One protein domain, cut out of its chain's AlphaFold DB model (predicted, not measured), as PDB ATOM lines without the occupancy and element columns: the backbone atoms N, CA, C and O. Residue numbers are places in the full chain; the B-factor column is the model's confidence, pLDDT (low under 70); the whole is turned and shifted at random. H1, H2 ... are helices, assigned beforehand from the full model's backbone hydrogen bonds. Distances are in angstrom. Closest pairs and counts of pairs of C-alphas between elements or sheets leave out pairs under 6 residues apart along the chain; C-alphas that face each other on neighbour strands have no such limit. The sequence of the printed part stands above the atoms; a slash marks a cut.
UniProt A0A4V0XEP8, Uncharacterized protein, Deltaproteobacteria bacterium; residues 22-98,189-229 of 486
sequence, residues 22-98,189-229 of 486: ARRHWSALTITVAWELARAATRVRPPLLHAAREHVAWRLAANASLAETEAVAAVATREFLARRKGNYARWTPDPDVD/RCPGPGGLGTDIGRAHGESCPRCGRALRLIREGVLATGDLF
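AT A GLANCE: This is residues 22 to 98 and 189 to 229 of the 486 residues of an uncharacterized protein of Deltaproteobacteria bacterium (UniProt A0A4V0XEP8). H1 runs through the core of a cluster of crossed helices, with H2 and H3 packed on one side of it and H6 crossing it on the other. H5 packs on H6 at the far end, the short helices H4 and H7 sit near the beginning of H1, and residues 85 to 98, with no named element, turn back past H3. The printed part has 118 residues with seven named helices, H1 to H7 in order along the chain, and no named strand; its class is all helix. The whole is compact, with a radius of gyration of the C-alphas of 14.0 A, and spans 43 by 31 by 22 A.

HOW THE PARTS SIT: The longest helix, H3, residues 66 to 84, touches H1, residues 26 to 39, at a steep tilt of 41 degrees, the same way; their closest C-alphas, those of Val 33 and Thr 77, are 5.8 A apart. H2, residues 46 to 57, touches H3 with residues 52 to 56 alone, at a steep tilt of 59 degrees, opposite ways; the closest C-alphas, Val 56 and Ala 76, are 5.4 A apart. H1 touches H2 with residues 29 to 34 alone, at a steep tilt of 63 degrees, opposite ways, closest at the C-alphas of Val 33 and Arg 53, 6.5 A. H1 is the hub, touching four helices. H6, residues 209 to 219, touches it at a steep tilt of 67 degrees, only just short of about perpendicular, the C-alphas of Ile 31 and Ala 214 being closest at 5.7 A. H5, residues 199 to 207, touches H6 at a steep tilt of 58 degrees, opposite ways, with the C-alphas of Gly 205 and Gly 212 closest at 4.0 A; H5 and H1 are apart. H7, residues 225 to 228, touches residues 26 to 31 of H1 alone, closest at the C-alphas of Ser 27 and Leu 228, 4.5 A. H4, residues 192 to 195, only just touches H7, with 3 pairs of C-alphas within 8 A, the closest being Pro 193 and Leu 228, 5.7 A. Every O i to N i+4 pair is within hydrogen-bond range in H1, H2, H3 and H6, and 3 of 5 are in H5; H4 and H7 are too short for such a pair.

IN THESE COORDINATES: H1 begins at C-alpha 26 (-11.059, -34.827, -19.295) and is 19.7 A long from first to last C-alpha. H2 measures 16.1 A, H3 26.4 A, H5 13.5 A and H6 15.3 A; H4 and H7 have four residues each. H3 ends at C-alpha 84 (-26.655, -30.689, -3.364), and H7 at C-alpha 228 (-11.264, -28.562, -21.398).

THE WHOLE: The two C-alphas farthest apart, those of Arg 90 and Asp 199, are 43.5 A apart. Residues 99 to 188 are not printed; C-alphas 98 and 189 are 22.3 A apart across this cut. Of the links that are printed whole, none is long. The mean pLDDT of the printed part is 91.2, and no printed residue is under 70.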
ATOM      1  N   ALA A  22     -10.227 -40.256 -15.931       85.19
ATOM      2  CA  ALA A  22     -10.590 -38.867 -15.674       85.19
ATOM      3  C   ALA A  22      -9.675 -37.872 -16.413       85.19
ATOM      4  O   ALA A  22     -10.165 -36.905 -16.986       85.19
ATOM      5  N   ARG A  23      -8.358 -38.119 -16.446       88.50
ATOM      6  CA  ARG A  23      -7.371 -37.264 -17.117       88.50
ATOM      7  C   ARG A  23      -7.342 -37.512 -18.628       88.50
ATOM      8  O   ARG A  23      -7.388 -36.549 -19.390       88.50
ATOM      9  N   ARG A  24      -7.360 -38.779 -19.071       89.62
ATOM     10  CA  ARG A  24      -7.388 -39.140 -20.511       89.62
ATOM     11  C   ARG A  24      -8.627 -38.619 -21.238       89.62
ATOM     12  O   ARG A  24      -8.561 -38.302 -22.422       89.62
ATOM     13  N   HIS A  25      -9.763 -38.557 -20.552       92.69
ATOM     14  CA  HIS A  25     -11.062 -38.202 -21.128       92.69
ATOM     15  C   HIS A  25     -11.607 -36.894 -20.536       92.69
ATOM     16  O   HIS A  25     -12.814 -36.649 -20.535       92.69
ATOM     17  N   TRP A  26     -10.708 -36.030 -20.047       93.81
ATOM     18  CA  TRP A  26     -11.059 -34.827 -19.295       93.81
ATOM     19  C   TRP A  26     -11.983 -33.869 -20.048       93.81
ATOM     20  O   TRP A  26     -12.918 -33.326 -19.458       93.81
ATOM     21  N   SER A  27     -11.754 -33.666 -21.347       94.62
ATOM     22  CA  SER A  27     -12.593 -32.781 -22.159       94.62
ATOM     23  C   SER A  27     -14.028 -33.303 -22.244       94.62
ATOM     24  O   SER A  27     -14.965 -32.560 -21.967       94.62
ATOM     25  N   ALA A  28     -14.204 -34.590 -22.551       94.62
ATOM     26  CA  ALA A  28     -15.505 -35.242 -22.670       94.62
ATOM     27  C   ALA A  28     -16.262 -35.264 -21.335       94.62
ATOM     28  O   ALA A  28     -17.443 -34.906 -21.277       94.62
ATOM     29  N   LEU A  29     -15.554 -35.582 -20.245       95.50
ATOM     30  CA  LEU A  29     -16.072 -35.488 -18.883       95.50
ATOM     31  C   LEU A  29     -16.524 -34.056 -18.575       95.50
ATOM     32  O   LEU A  29     -17.661 -33.849 -18.161       95.50
ATOM     33  N   THR A  30     -15.668 -33.058 -18.811       97.19
ATOM     34  CA  THR A  30     -15.958 -31.650 -18.503       97.19
ATOM     35  C   THR A  30     -17.155 -31.128 -19.292       97.19
ATOM     36  O   THR A  30     -18.030 -30.487 -18.711       97.19
ATOM     37  N   ILE A  31     -17.229 -31.435 -20.592       97.25
ATOM     38  CA  ILE A  31     -18.358 -31.056 -21.453       97.25
ATOM     39  C   ILE A  31     -19.650 -31.674 -20.920       97.25
ATOM     40  O   ILE A  31     -20.647 -30.970 -20.781       97.25
ATOM     41  N   THR A  32     -19.631 -32.966 -20.583       96.75
ATOM     42  CA  THR A  32     -20.814 -33.673 -20.081       96.75
ATOM     43  C   THR A  32     -21.271 -33.117 -18.735       96.75
ATOM     44  O   THR A  32     -22.446 -32.795 -18.578       96.75
ATOM     45  N   VAL A  33     -20.347 -32.922 -17.789       97.88
ATOM     46  CA  VAL A  33     -20.645 -32.331 -16.476       97.88
ATOM     47  C   VAL A  33     -21.253 -30.939 -16.636       97.88
ATOM     48  O   VAL A  33     -22.314 -30.656 -16.084       97.88
ATOM     49  N   ALA A  34     -20.611 -30.061 -17.407       98.12
ATOM     50  CA  ALA A  34     -21.098 -28.701 -17.608       98.12
ATOM     51  C   ALA A  34     -22.468 -28.673 -18.299       98.12
ATOM     52  O   ALA A  34     -23.332 -27.889 -17.903       98.12
ATOM     53  N   TRP A  35     -22.686 -29.558 -19.276       97.38
ATOM     54  CA  TRP A  35     -23.970 -29.705 -19.953       97.38
ATOM     55  C   TRP A  35     -25.087 -30.116 -18.991       97.38
ATOM     56  O   TRP A  35     -26.151 -29.500 -18.977       97.38
ATOM     57  N   GLU A  36     -24.845 -31.115 -18.142       96.75
ATOM     58  CA  GLU A  36     -25.815 -31.573 -17.144       96.75
ATOM     59  C   GLU A  36     -26.133 -30.496 -16.099       96.75
ATOM     60  O   GLU A  36     -27.299 -30.300 -15.746       96.75
ATOM     61  N   LEU A  37     -25.123 -29.749 -15.638       97.12
ATOM     62  CA  LEU A  37     -25.328 -28.612 -14.738       97.12
ATOM     63  C   LEU A  37     -26.181 -27.516 -15.400       97.12
ATOM     64  O   LEU A  37     -27.136 -27.030 -14.787       97.12
ATOM     65  N   ALA A  38     -25.872 -27.155 -16.650       95.94
ATOM     66  CA  ALA A  38     -26.616 -26.151 -17.407       95.94
ATOM     67  C   ALA A  38     -28.068 -26.588 -17.654       95.94
ATOM     68  O   ALA A  38     -28.996 -25.817 -17.409       95.94
ATOM     69  N   ARG A  39     -28.282 -27.851 -18.047       94.25
ATOM     70  CA  ARG A  39     -29.616 -28.433 -18.261       94.25
ATOM     71  C   ARG A  39     -30.456 -28.456 -16.987       94.25
ATOM     72  O   ARG A  39     -31.663 -28.252 -17.041       94.25
ATOM     73  N   ALA A  40     -29.830 -28.642 -15.828       94.62
ATOM     74  CA  ALA A  40     -30.492 -28.534 -14.532       94.62
ATOM     75  C   ALA A  40     -30.734 -27.078 -14.077       94.62
ATOM     76  O   ALA A  40     -30.967 -26.850 -12.886       94.62
ATOM     77  N   ALA A  41     -30.616 -26.101 -14.988       95.06
ATOM     78  CA  ALA A  41     -30.710 -24.664 -14.734       95.06
ATOM     79  C   ALA A  41     -29.784 -24.182 -13.600       95.06
ATOM     80  O   ALA A  41     -30.066 -23.207 -12.900       95.06
ATOM     81  N   THR A  42     -28.663 -24.878 -13.386       95.31
ATOM     82  CA  THR A  42     -27.706 -24.532 -12.339       95.31
ATOM     83  C   THR A  42     -26.637 -23.623 -12.920       95.31
ATOM     84  O   THR A  42     -25.911 -24.007 -13.835       95.31
ATOM     85  N   ARG A  43     -26.489 -22.417 -12.356       94.56
ATOM     86  CA  ARG A  43     -25.417 -21.496 -12.752       94.56
ATOM     87  C   ARG A  43     -24.054 -22.147 -12.504       94.56
ATOM     88  O   ARG A  43     -23.642 -22.309 -11.353       94.56
ATOM     89  N   VAL A  44     -23.360 -22.480 -13.587       94.81
ATOM     90  CA  VAL A  44     -22.025 -23.077 -13.545       94.81
ATOM     91  C   VAL A  44     -21.021 -22.002 -13.134       94.81
ATOM     92  O   VAL A  44     -20.929 -20.940 -13.742       94.81
ATOM     93  N   ARG A  45     -20.305 -22.259 -12.040       94.88
ATOM     94  CA  ARG A  45     -19.178 -21.449 -11.560       94.88
ATOM     95  C   ARG A  45     -17.953 -22.362 -11.464       94.88
ATOM     96  O   ARG A  45     -18.155 -23.552 -11.205       94.88
ATOM     97  N   PRO A  46     -16.716 -21.849 -11.583       94.12
ATOM     98  CA  PRO A  46     -15.522 -22.695 -11.552       94.12
ATOM     99  C   PRO A  46     -15.432 -23.648 -10.341       94.12
ATOM    100  O   PRO A  46     -15.175 -24.830 -10.569       94.12
ATOM    101  N   PRO A  47     -15.746 -23.231  -9.090       94.31
ATOM    102  CA  PRO A  47     -15.729 -24.147  -7.942       94.31
ATOM    103  C   PRO A  47     -16.754 -25.281  -8.055       94.31
ATOM    104  O   PRO A  47     -16.433 -26.439  -7.800       94.31
ATOM    105  N   LEU A  48     -17.967 -24.971  -8.524       95.44
ATOM    106  CA  LEU A  48     -19.033 -25.958  -8.699       95.44
ATOM    107  C   LEU A  48     -18.687 -26.969  -9.796       95.44
ATOM    108  O   LEU A  48     -18.874 -28.169  -9.613       95.44
ATOM    109  N   LEU A  49     -18.182 -26.482 -10.933       96.06
ATOM    110  CA  LEU A  49     -17.746 -27.334 -12.032       96.06
ATOM    111  C   LEU A  49     -16.592 -28.236 -11.586       96.06
ATOM    112  O   LEU A  49     -16.578 -29.420 -11.901       96.06
ATOM    113  N   HIS A  50     -15.628 -27.699 -10.839       94.19
ATOM    114  CA  HIS A  50     -14.537 -28.484 -10.271       94.19
ATOM    115  C   HIS A  50     -15.048 -29.582  -9.323       94.19
ATOM    116  O   HIS A  50     -14.725 -30.746  -9.543       94.19
ATOM    117  N   ALA A  51     -15.909 -29.247  -8.357       94.19
ATOM    118  CA  ALA A  51     -16.483 -30.215  -7.419       94.19
ATOM    119  C   ALA A  51     -17.289 -31.321  -8.125       94.19
ATOM    120  O   ALA A  51     -17.163 -32.498  -7.787       94.19
ATOM    121  N   ALA A  52     -18.082 -30.959  -9.138       96.00
ATOM    122  CA  ALA A  52     -18.842 -31.922  -9.931       96.00
ATOM    123  C   ALA A  52     -17.920 -32.842 -10.749       96.00
ATOM    124  O   ALA A  52     -18.103 -34.056 -10.737       96.00
ATOM    125  N   ARG A  53     -16.886 -32.294 -11.408       95.56
ATOM    126  CA  ARG A  53     -15.885 -33.092 -12.143       95.56
ATOM    127  C   ARG A  53     -15.143 -34.056 -11.229       95.56
ATOM    128  O   ARG A  53     -14.943 -35.208 -11.596       95.56
ATOM    129  N   GLU A  54     -14.763 -33.604 -10.041       93.50
ATOM    130  CA  GLU A  54     -14.126 -34.453  -9.038       93.50
ATOM    131  C   GLU A  54     -15.060 -35.569  -8.571       93.50
ATOM    132  O   GLU A  54     -14.653 -36.728  -8.529       93.50
ATOM    133  N   HIS A  55     -16.326 -35.248  -8.291       93.81
ATOM    134  CA  HIS A  55     -17.334 -36.248  -7.953       93.81
ATOM    135  C   HIS A  55     -17.448 -37.327  -9.042       93.81
ATOM    136  O   HIS A  55     -17.442 -38.514  -8.719       93.81
ATOM    137  N   VAL A  56     -17.488 -36.929 -10.317       94.06
ATOM    138  CA  VAL A  56     -17.487 -37.867 -11.449       94.06
ATOM    139  C   VAL A  56     -16.198 -38.684 -11.507       94.06
ATOM    140  O   VAL A  56     -16.265 -39.898 -11.673       94.06
ATOM    141  N   ALA A  57     -15.030 -38.057 -11.356       92.56
ATOM    142  CA  ALA A  57     -13.739 -38.742 -11.441       92.56
ATOM    143  C   ALA A  57     -13.633 -39.905 -10.440       92.56
ATOM    144  O   ALA A  57     -13.149 -40.976 -10.794       92.56
ATOM    145  N   TRP A  58     -14.169 -39.735  -9.228       90.06
ATOM    146  CA  TRP A  58     -14.251 -40.787  -8.209       90.06
ATOM    147  C   TRP A  58     -15.164 -41.971  -8.571       90.06
ATOM    148  O   TRP A  58     -15.069 -43.031  -7.950       90.06
ATOM    149  N   ARG A  59     -16.087 -41.791  -9.523       89.81
ATOM    150  CA  ARG A  59     -17.034 -42.820  -9.980       89.81
ATOM    151  C   ARG A  59     -16.506 -43.635 -11.161       89.81
ATOM    152  O   ARG A  59     -17.078 -44.681 -11.454       89.81
ATOM    153  N   LEU A  60     -15.444 -43.183 -11.827       89.75
ATOM    154  CA  LEU A  60     -14.885 -43.872 -12.989       89.75
ATOM    155  C   LEU A  60     -14.072 -45.105 -12.582       89.75
ATOM    156  O   LEU A  60     -13.259 -45.056 -11.659       89.75
ATOM    157  N   ALA A  61     -14.259 -46.205 -13.314       88.50
ATOM    158  CA  ALA A  61     -13.356 -47.351 -13.255       88.50
ATOM    159  C   ALA A  61     -11.983 -46.966 -13.825       88.50
ATOM    160  O   ALA A  61     -11.919 -46.156 -14.742       88.50
ATOM    161  N   ALA A  62     -10.892 -47.561 -13.334       87.19
ATOM    162  CA  ALA A  62      -9.521 -47.216 -13.747       87.19
ATOM    163  C   ALA A  62      -9.238 -47.437 -15.250       87.19
ATOM    164  O   ALA A  62      -8.354 -46.815 -15.836       87.19
ATOM    165  N   ASN A  63     -10.008 -48.306 -15.897       88.81
ATOM    166  CA  ASN A  63      -9.908 -48.638 -17.314       88.81
ATOM    167  C   ASN A  63     -11.136 -48.190 -18.124       88.81
ATOM    168  O   ASN A  63     -11.317 -48.684 -19.232       88.81
ATOM    169  N   ALA A  64     -11.955 -47.271 -17.594       90.00
ATOM    170  CA  ALA A  64     -13.141 -46.783 -18.292       90.00
ATOM    171  C   ALA A  64     -12.779 -46.217 -19.674       90.00
ATOM    172  O   ALA A  64     -11.880 -45.379 -19.805       90.00
ATOM    173  N   SER A  65     -13.503 -46.673 -20.689       90.62
ATOM    174  CA  SER A  65     -13.487 -46.145 -22.048       90.62
ATOM    175  C   SER A  65     -14.083 -44.734 -22.108       90.62
ATOM    176  O   SER A  65     -14.688 -44.227 -21.154       90.62
ATOM    177  N   LEU A  66     -13.944 -44.080 -23.262       90.31
ATOM    178  CA  LEU A  66     -14.516 -42.756 -23.496       90.31
ATOM    179  C   LEU A  66     -16.050 -42.764 -23.389       90.31
ATOM    180  O   LEU A  66     -16.617 -41.897 -22.723       90.31
ATOM    181  N   ALA A  67     -16.708 -43.762 -23.988       88.50
ATOM    182  CA  ALA A  67     -18.163 -43.904 -23.956       88.50
ATOM    183  C   ALA A  67     -18.681 -44.154 -22.529       88.50
ATOM    184  O   ALA A  67     -19.621 -43.491 -22.085       88.50
ATOM    185  N   GLU A  68     -18.022 -45.042 -21.776       89.00
ATOM    186  CA  GLU A  68     -18.332 -45.269 -20.358       89.00
ATOM    187  C   GLU A  68     -18.122 -43.999 -19.533       89.00
ATOM    188  O   GLU A  68     -18.938 -43.678 -18.673       89.00
ATOM    189  N   THR A  69     -17.062 -43.237 -19.817       91.50
ATOM    190  CA  THR A  69     -16.774 -41.991 -19.102       91.50
ATOM    191  C   THR A  69     -17.880 -40.959 -19.285       91.50
ATOM    192  O   THR A  69     -18.307 -40.354 -18.306       91.50
ATOM    193  N   GLU A  70     -18.381 -40.763 -20.505       91.62
ATOM    194  CA  GLU A  70     -19.491 -39.838 -20.765       91.62
ATOM    195  C   GLU A  70     -20.800 -40.322 -20.129       91.62
ATOM    196  O   GLU A  70     -21.521 -39.529 -19.515       91.62
ATOM    197  N   ALA A  71     -21.085 -41.628 -20.197       89.19
ATOM    198  CA  ALA A  71     -22.261 -42.216 -19.563       89.19
ATOM    199  C   ALA A  71     -22.233 -42.035 -18.034       89.19
ATOM    200  O   ALA A  71     -23.185 -41.510 -17.448       89.19
ATOM    201  N   VAL A  72     -21.119 -42.397 -17.388       91.25
ATOM    202  CA  VAL A  72     -20.927 -42.223 -15.942       91.25
ATOM    203  C   VAL A  72     -20.948 -40.744 -15.572       91.25
ATOM    204  O   VAL A  72     -21.611 -40.391 -14.602       91.25
ATOM    205  N   ALA A  73     -20.310 -39.861 -16.349       93.88
ATOM    206  CA  ALA A  73     -20.312 -38.422 -16.090       93.88
ATOM    207  C   ALA A  73     -21.723 -37.833 -16.061       93.88
ATOM    208  O   ALA A  73     -22.037 -37.047 -15.162       93.88
ATOM    209  N   ALA A  74     -22.590 -38.237 -16.990       91.88
ATOM    210  CA  ALA A  74     -23.966 -37.762 -17.022       91.88
ATOM    211  C   ALA A  74     -24.745 -38.194 -15.768       91.88
ATOM    212  O   ALA A  74     -25.376 -37.375 -15.096       91.88
ATOM    213  N   VAL A  75     -24.676 -39.482 -15.412       91.06
ATOM    214  CA  VAL A  75     -25.394 -40.018 -14.247       91.06
ATOM    215  C   VAL A  75     -24.817 -39.441 -12.944       91.06
ATOM    216  O   VAL A  75     -25.586 -38.978 -12.100       91.06
ATOM    217  N   ALA A  76     -23.490 -39.375 -12.795       92.88
ATOM    218  CA  ALA A  76     -22.805 -38.886 -11.587       92.88
ATOM    219  C   ALA A  76     -22.984 -37.382 -11.385       92.88
ATOM    220  O   ALA A  76     -23.110 -36.924 -10.252       92.88
ATOM    221  N   THR A  77     -23.120 -36.599 -12.455       95.38
ATOM    222  CA  THR A  77     -23.471 -35.180 -12.308       95.38
ATOM    223  C   THR A  77     -24.897 -35.000 -11.786       95.38
ATOM    224  O   THR A  77     -25.141 -34.143 -10.934       95.38
ATOM    225  N   ARG A  78     -25.852 -35.822 -12.240       92.88
ATOM    226  CA  ARG A  78     -27.225 -35.804 -11.708       92.88
ATOM    227  C   ARG A  78     -27.272 -36.246 -10.250       92.88
ATOM    228  O   ARG A  78     -27.976 -35.620  -9.460       92.88
ATOM    229  N   GLU A  79     -26.487 -37.259  -9.885       92.31
ATOM    230  CA  GLU A  79     -26.304 -37.665  -8.491       92.31
ATOM    231  C   GLU A  79     -25.765 -36.498  -7.648       92.31
ATOM    232  O   GLU A  79     -26.370 -36.128  -6.643       92.31
ATOM    233  N   PHE A  80     -24.683 -35.855  -8.088       94.00
ATOM    234  CA  PHE A  80     -24.107 -34.683  -7.430       94.00
ATOM    235  C   PHE A  80     -25.134 -33.556  -7.220       94.00
ATOM    236  O   PHE A  80     -25.230 -32.985  -6.131       94.00
ATOM    237  N   LEU A  81     -25.945 -33.256  -8.237       93.94
ATOM    238  CA  LEU A  81     -27.019 -32.265  -8.144       93.94
ATOM    239  C   LEU A  81     -28.113 -32.669  -7.148       93.94
ATOM    240  O   LEU A  81     -28.629 -31.808  -6.434       93.94
ATOM    241  N   ALA A  82     -28.466 -33.953  -7.086       91.44
ATOM    242  CA  ALA A  82     -29.431 -34.474  -6.123       91.44
ATOM    243  C   ALA A  82     -28.895 -34.349  -4.685       91.44
ATOM    244  O   ALA A  82     -29.590 -33.810  -3.821       91.44
ATOM    245  N   ARG A  83     -27.620 -34.707  -4.463       91.25
ATOM    246  CA  ARG A  83     -26.912 -34.519  -3.182       91.25
ATOM    247  C   ARG A  83     -26.927 -33.061  -2.736       91.25
ATOM    248  O   ARG A  83     -27.260 -32.769  -1.594       91.25
ATOM    249  N   ARG A  84     -26.642 -32.131  -3.650       91.44
ATOM    250  CA  ARG A  84     -26.655 -30.689  -3.364       91.44
ATOM    251  C   ARG A  84     -28.037 -30.159  -2.963       91.44
ATOM    252  O   ARG A  84     -28.123 -29.170  -2.245       91.44
ATOM    253  N   LYS A  85     -29.112 -30.802  -3.423       90.06
ATOM    254  CA  LYS A  85     -30.497 -30.477  -3.046       90.06
ATOM    255  C   LYS A  85     -30.953 -31.181  -1.759       90.06
ATOM    256  O   LYS A  85     -32.114 -31.042  -1.398       90.06
ATOM    257  N   GLY A  86     -30.080 -31.946  -1.094       84.19
ATOM    258  CA  GLY A  86     -30.428 -32.757   0.079       84.19
ATOM    259  C   GLY A  86     -31.217 -34.029  -0.248       84.19
ATOM    260  O   GLY A  86     -31.633 -34.742   0.657       84.19
ATOM    261  N   ASN A  87     -31.401 -34.340  -1.534       82.00
ATOM    262  CA  ASN A  87     -32.151 -35.502  -2.003       82.00
ATOM    263  C   ASN A  87     -31.178 -36.612  -2.384       82.00
ATOM    264  O   ASN A  87     -31.026 -36.944  -3.561       82.00
ATOM    265  N   TYR A  88     -30.466 -37.157  -1.399       80.31
ATOM    266  CA  TYR A  88     -29.594 -38.288  -1.669       80.31
ATOM    267  C   TYR A  88     -30.419 -39.501  -2.116       80.31
ATOM    268  O   TYR A  88     -31.291 -39.982  -1.393       80.31
ATOM    269  N   ALA A  89     -30.081 -40.037  -3.284       73.56
ATOM    270  CA  ALA A  89     -30.485 -41.365  -3.712       73.56
ATOM    271  C   ALA A  89     -29.223 -42.208  -3.880       73.56
ATOM    272  O   ALA A  89     -28.203 -41.702  -4.357       73.56
ATOM    273  N   ARG A  90     -29.290 -43.487  -3.490       74.56
ATOM    274  CA  ARG A  90     -28.179 -44.416  -3.708       74.56
ATOM    275  C   ARG A  90     -27.827 -44.411  -5.191       74.56
ATOM    276  O   ARG A  90     -28.720 -44.500  -6.034       74.56
ATOM    277  N   TRP A  91     -26.534 -44.323  -5.486       75.88
ATOM    278  CA  TRP A  91     -26.042 -44.528  -6.837       75.88
ATOM    279  C   TRP A  91     -26.461 -45.912  -7.331       75.88
ATOM    280  O   TRP A  91     -25.998 -46.931  -6.814       75.88
ATOM    281  N   THR A  92     -27.309 -45.931  -8.351       76.06
ATOM    282  CA  THR A  92     -27.637 -47.140  -9.096       76.06
ATOM    283  C   THR A  92     -27.202 -46.881 -10.531       76.06
ATOM    284  O   THR A  92     -27.800 -46.013 -11.178       76.06
ATOM    285  N   PRO A  93     -26.139 -47.544 -11.024       71.69
ATOM    286  CA  PRO A  93     -25.773 -47.425 -12.427       71.69
ATOM    287  C   PRO A  93     -26.964 -47.846 -13.295       71.69
ATOM    288  O   PRO A  93     -27.778 -48.676 -12.881       71.69
ATOM    289  N   ASP A  94     -27.093 -47.241 -14.478       77.69
ATOM    290  CA  ASP A  94     -28.112 -47.662 -15.441       77.69
ATOM    291  C   ASP A  94     -27.919 -49.167 -15.701       77.69
ATOM    292  O   ASP A  94     -26.794 -49.561 -16.013       77.69
ATOM    293  N   PRO A  95     -28.951 -50.020 -15.552       80.44
ATOM    294  CA  PRO A  95     -28.813 -51.456 -15.805       80.44
ATOM    295  C   PRO A  95     -28.337 -51.754 -17.229       80.44
ATOM    296  O   PRO A  95     -27.800 -52.825 -17.483       80.44
ATOM    297  N   ASP A  96     -28.522 -50.805 -18.148       84.44
ATOM    298  CA  ASP A  96     -28.114 -50.929 -19.536       84.44
ATOM    299  C   ASP A  96     -26.765 -50.260 -19.823       84.44
ATOM    300  O   ASP A  96     -26.427 -50.112 -20.999       84.44
ATOM    301  N   VAL A  97     -26.011 -49.812 -18.806       78.62
ATOM    302  CA  VAL A  97     -24.749 -49.060 -18.974       78.62
ATOM    303  C   VAL A  97     -23.727 -49.805 -19.836       78.62
ATOM    304  O   VAL A  97     -23.028 -49.159 -20.610       78.62
ATOM    305  N   ASP A  98     -23.738 -51.138 -19.789       81.31
ATOM    306  CA  ASP A  98     -22.851 -52.013 -20.565       81.31
ATOM    307  C   ASP A  98     -23.186 -52.028 -22.071       81.31
ATOM    308  O   ASP A  98     -22.359 -52.404 -22.899       81.31
ATOM    309  N   ARG A 189     -13.040 -39.120 -33.636       81.75
ATOM    310  CA  ARG A 189     -12.391 -38.067 -34.437       81.75
ATOM    311  C   ARG A 189     -12.692 -36.642 -33.964       81.75
ATOM    312  O   ARG A 189     -12.718 -35.717 -34.771       81.75
ATOM    313  N   CYS A 190     -12.936 -36.444 -32.671       87.25
ATOM    314  CA  CYS A 190     -13.135 -35.096 -32.148       87.25
ATOM    315  C   CYS A 190     -11.812 -34.305 -32.213       87.25
ATOM    316  O   CYS A 190     -10.794 -34.810 -31.742       87.25
ATOM    317  N   PRO A 191     -11.808 -33.047 -32.690       86.25
ATOM    318  CA  PRO A 191     -10.597 -32.236 -32.881       86.25
ATOM    319  C   PRO A 191      -9.896 -31.813 -31.571       86.25
ATOM    320  O   PRO A 191      -8.932 -31.050 -31.594       86.25
ATOM    321  N   GLY A 192     -10.379 -32.291 -30.420       86.75
ATOM    322  CA  GLY A 192      -9.864 -31.962 -29.095       86.75
ATOM    323  C   GLY A 192     -10.083 -30.496 -28.689       86.75
ATOM    324  O   GLY A 192     -10.620 -29.697 -29.459       86.75
ATOM    325  N   PRO A 193      -9.663 -30.116 -27.467       87.25
ATOM    326  CA  PRO A 193      -9.852 -28.765 -26.932       87.25
ATOM    327  C   PRO A 193      -9.287 -27.647 -27.819       87.25
ATOM    328  O   PRO A 193      -9.964 -26.650 -28.057       87.25
ATOM    329  N   GLY A 194      -8.068 -27.828 -28.343       86.06
ATOM    330  CA  GLY A 194      -7.392 -26.826 -29.176       86.06
ATOM    331  C   GLY A 194      -8.021 -26.639 -30.559       86.06
ATOM    332  O   GLY A 194      -7.931 -25.558 -31.134       86.06
ATOM    333  N   GLY A 195      -8.699 -27.664 -31.086       88.88
ATOM    334  CA  GLY A 195      -9.306 -27.614 -32.412       88.88
ATOM    335  C   GLY A 195     -10.716 -27.019 -32.448       88.88
ATOM    336  O   GLY A 195     -11.142 -26.574 -33.512       88.88
ATOM    337  N   LEU A 196     -11.434 -26.943 -31.318       88.94
ATOM    338  CA  LEU A 196     -12.820 -26.439 -31.267       88.94
ATOM    339  C   LEU A 196     -12.964 -24.993 -31.771       88.94
ATOM    340  O   LEU A 196     -13.975 -24.655 -32.377       88.94
ATOM    341  N   GLY A 197     -11.957 -24.140 -31.558       85.69
ATOM    342  CA  GLY A 197     -11.978 -22.737 -31.997       85.69
ATOM    343  C   GLY A 197     -11.714 -22.516 -33.493       85.69
ATOM    344  O   GLY A 197     -11.837 -21.387 -33.968       85.69
ATOM    345  N   THR A 198     -11.350 -23.564 -34.236       91.06
ATOM    346  CA  THR A 198     -11.028 -23.490 -35.673       91.06
ATOM    347  C   THR A 198     -12.281 -23.616 -36.545       91.06
ATOM    348  O   THR A 198     -13.316 -24.091 -36.077       91.06
ATOM    349  N   ASP A 199     -12.205 -23.240 -37.827       92.19
ATOM    350  CA  ASP A 199     -13.312 -23.445 -38.780       92.19
ATOM    351  C   ASP A 199     -13.676 -24.925 -38.933       92.19
ATOM    352  O   ASP A 199     -14.853 -25.282 -38.921       92.19
ATOM    353  N   ILE A 200     -12.665 -25.800 -38.981       89.25
ATOM    354  CA  ILE A 200     -12.849 -27.256 -39.041       89.25
ATOM    355  C   ILE A 200     -13.568 -27.752 -37.780       89.25
ATOM    356  O   ILE A 200     -14.499 -28.550 -37.870       89.25
ATOM    357  N   GLY A 201     -13.172 -27.260 -36.602       90.38
ATOM    358  CA  GLY A 201     -13.813 -27.613 -35.335       90.38
ATOM    359  C   GLY A 201     -15.259 -27.132 -35.237       90.38
ATOM    360  O   GLY A 201     -16.113 -27.882 -34.761       90.38
ATOM    361  N   ARG A 202     -15.548 -25.924 -35.736       92.19
ATOM    362  CA  ARG A 202     -16.915 -25.391 -35.830       92.19
ATOM    363  C   ARG A 202     -17.792 -26.240 -36.744       92.19
ATOM    364  O   ARG A 202     -18.850 -26.670 -36.298       92.19
ATOM    365  N   ALA A 203     -17.322 -26.546 -37.953       92.94
ATOM    366  CA  ALA A 203     -18.042 -27.400 -38.897       92.94
ATOM    367  C   ALA A 203     -18.277 -28.809 -38.324       92.94
ATOM    368  O   ALA A 203     -19.380 -29.342 -38.385       92.94
ATOM    369  N   HIS A 204     -17.267 -29.398 -37.676       92.94
ATOM    370  CA  HIS A 204     -17.417 -30.690 -37.004       92.94
ATOM    371  C   HIS A 204     -18.438 -30.645 -35.851       92.94
ATOM    372  O   HIS A 204     -19.140 -31.623 -35.597       92.94
ATOM    373  N   GLY A 205     -18.561 -29.511 -35.155       92.31
ATOM    374  CA  GLY A 205     -19.548 -29.302 -34.096       92.31
ATOM    375  C   GLY A 205     -21.009 -29.378 -34.552       92.31
ATOM    376  O   GLY A 205     -21.879 -29.641 -33.725       92.31
ATOM    377  N   GLU A 206     -21.286 -29.201 -35.845       89.62
ATOM    378  CA  GLU A 206     -22.635 -29.332 -36.411       89.62
ATOM    379  C   GLU A 206     -23.092 -30.794 -36.512       89.62
ATOM    380  O   GLU A 206     -24.293 -31.079 -36.457       89.62
ATOM    381  N   SER A 207     -22.153 -31.737 -36.629       88.81
ATOM    382  CA  SER A 207     -22.457 -33.168 -36.720       88.81
ATOM    383  C   SER A 207     -22.177 -33.917 -35.418       88.81
ATOM    384  O   SER A 207     -22.922 -34.840 -35.085       88.81
ATOM    385  N   CYS A 208     -21.160 -33.513 -34.652       93.44
ATOM    386  CA  CYS A 208     -20.714 -34.199 -33.443       93.44
ATOM    387  C   CYS A 208     -21.388 -33.653 -32.168       93.44
ATOM    388  O   CYS A 208     -21.192 -32.480 -31.830       93.44
ATOM    389  N   PRO A 209     -22.109 -34.486 -31.387       94.19
ATOM    390  CA  PRO A 209     -22.841 -34.018 -30.208       94.19
ATOM    391  C   PRO A 209     -21.905 -33.473 -29.117       94.19
ATOM    392  O   PRO A 209     -22.221 -32.465 -28.483       94.19
ATOM    393  N   ARG A 210     -20.718 -34.070 -28.938       95.00
ATOM    394  CA  ARG A 210     -19.700 -33.618 -27.974       95.00
ATOM    395  C   ARG A 210     -19.182 -32.218 -28.313       95.00
ATOM    396  O   ARG A 210     -19.217 -31.321 -27.471       95.00
ATOM    397  N   CYS A 211     -18.740 -32.011 -29.554       95.12
ATOM    398  CA  CYS A 211     -18.181 -30.729 -29.991       95.12
ATOM    399  C   CYS A 211     -19.257 -29.639 -30.087       95.12
ATOM    400  O   CYS A 211     -19.027 -28.518 -29.638       95.12
ATOM    401  N   GLY A 212     -20.454 -29.975 -30.578       94.94
ATOM    402  CA  GLY A 212     -21.587 -29.051 -30.621       94.94
ATOM    403  C   GLY A 212     -22.010 -28.565 -29.233       94.94
ATOM    404  O   GLY A 212     -22.280 -27.378 -29.040       94.94
ATOM    405  N   ARG A 213     -22.013 -29.445 -28.221       96.06
ATOM    406  CA  ARG A 213     -22.230 -29.046 -26.818       96.06
ATOM    407  C   ARG A 213     -21.115 -28.151 -26.296       96.06
ATOM    408  O   ARG A 213     -21.418 -27.107 -25.725       96.06
ATOM    409  N   ALA A 214     -19.852 -28.511 -26.523       96.56
ATOM    410  CA  ALA A 214     -18.712 -27.702 -26.091       96.56
ATOM    411  C   ALA A 214     -18.780 -26.271 -26.647       96.56
ATOM    412  O   ALA A 214     -18.665 -25.310 -25.891       96.56
ATOM    413  N   LEU A 215     -19.040 -26.126 -27.949       96.06
ATOM    414  CA  LEU A 215     -19.163 -24.826 -28.611       96.06
ATOM    415  C   LEU A 215     -20.313 -23.990 -28.045       96.06
ATOM    416  O   LEU A 215     -20.133 -22.795 -27.815       96.06
ATOM    417  N   ARG A 216     -21.478 -24.600 -27.786       95.62
ATOM    418  CA  ARG A 216     -22.615 -23.903 -27.158       95.62
ATOM    419  C   ARG A 216     -22.276 -23.429 -25.750       95.62
ATOM    420  O   ARG A 216     -22.464 -22.252 -25.464       95.62
ATOM    421  N   LEU A 217     -21.701 -24.302 -24.922       96.94
ATOM    422  CA  LEU A 217     -21.289 -23.968 -23.555       96.94
ATOM    423  C   LEU A 217     -20.244 -22.843 -23.527       96.94
ATOM    424  O   LEU A 217     -20.326 -21.960 -22.678       96.94
ATOM    425  N   ILE A 218     -19.290 -22.839 -24.464       95.88
ATOM    426  CA  ILE A 218     -18.292 -21.766 -24.588       95.88
ATOM    427  C   ILE A 218     -18.950 -20.457 -25.031       95.88
ATOM    428  O   ILE A 218     -18.726 -19.413 -24.423       95.88
ATOM    429  N   ARG A 219     -19.799 -20.505 -26.063       95.81
ATOM    430  CA  ARG A 219     -20.510 -19.325 -26.580       95.81
ATOM    431  C   ARG A 219     -21.413 -18.685 -25.523       95.81
ATOM    432  O   ARG A 219     -21.548 -17.469 -25.493       95.81
ATOM    433  N   GLU A 220     -22.027 -19.498 -24.670       96.06
ATOM    434  CA  GLU A 220     -22.893 -19.056 -23.572       96.06
ATOM    435  C   GLU A 220     -22.108 -18.635 -22.316       96.06
ATOM    436  O   GLU A 220     -22.707 -18.234 -21.320       96.06
ATOM    437  N   GLY A 221     -20.770 -18.709 -22.341       95.50
ATOM    438  CA  GLY A 221     -19.915 -18.348 -21.209       95.50
ATOM    439  C   GLY A 221     -20.014 -19.310 -20.020       95.50
ATOM    440  O   GLY A 221     -19.636 -18.951 -18.906       95.50
ATOM    441  N   VAL A 222     -20.535 -20.522 -20.238       96.50
ATOM    442  CA  VAL A 222     -20.638 -21.587 -19.228       96.50
ATOM    443  C   VAL A 222     -19.288 -22.277 -19.022       96.50
ATOM    444  O   VAL A 222     -18.960 -22.661 -17.900       96.50
ATOM    445  N   LEU A 223     -18.510 -22.423 -20.098       96.25
ATOM    446  CA  LEU A 223     -17.156 -22.977 -20.096       96.25
ATOM    447  C   LEU A 223     -16.161 -21.996 -20.717       96.25
ATOM    448  O   LEU A 223     -16.457 -21.365 -21.728       96.25
ATOM    449  N   ALA A 224     -14.948 -21.946 -20.175       93.94
ATOM    450  CA  ALA A 224     -13.792 -21.423 -20.891       93.94
ATOM    451  C   ALA A 224     -13.110 -22.554 -21.676       93.94
ATOM    452  O   ALA A 224     -13.120 -23.712 -21.263       93.94
ATOM    453  N   THR A 225     -12.434 -22.237 -22.786       91.94
ATOM    454  CA  THR A 225     -11.649 -23.238 -23.537       91.94
ATOM    455  C   THR A 225     -10.580 -23.903 -22.661       91.94
ATOM    456  O   THR A 225     -10.320 -25.094 -22.809       91.94
ATOM    457  N   GLY A 226     -10.016 -23.155 -21.703       92.88
ATOM    458  CA  GLY A 226      -9.064 -23.660 -20.711       92.88
ATOM    459  C   GLY A 226      -9.614 -24.789 -19.832       92.88
ATOM    460  O   GLY A 226      -8.865 -25.691 -19.475       92.88
ATOM    461  N   ASP A 227     -10.924 -24.806 -19.546       94.81
ATOM    462  CA  ASP A 227     -11.543 -25.833 -18.693       94.81
ATOM    463  C   ASP A 227     -11.474 -27.239 -19.304       94.81
ATOM    464  O   ASP A 227     -11.570 -28.234 -18.582       94.81
ATOM    465  N   LEU A 228     -11.316 -27.319 -20.630       94.56
ATOM    466  CA  LEU A 228     -11.264 -28.562 -21.398       94.56
ATOM    467  C   LEU A 228      -9.886 -29.234 -21.376       94.56
ATOM    468  O   LEU A 228      -9.770 -30.378 -21.820       94.56
ATOM    469  N   PHE A 229      -8.861 -28.549 -20.871       93.38
ATOM    470  CA  PHE A 229      -7.543 -29.128 -20.639       93.38
ATOM    471  C   PHE A 229      -7.491 -29.738 -19.242       93.38
ATOM    472  O   PHE A 229      -8.003 -29.162 -18.279       93.38
TER     473      PHE A 229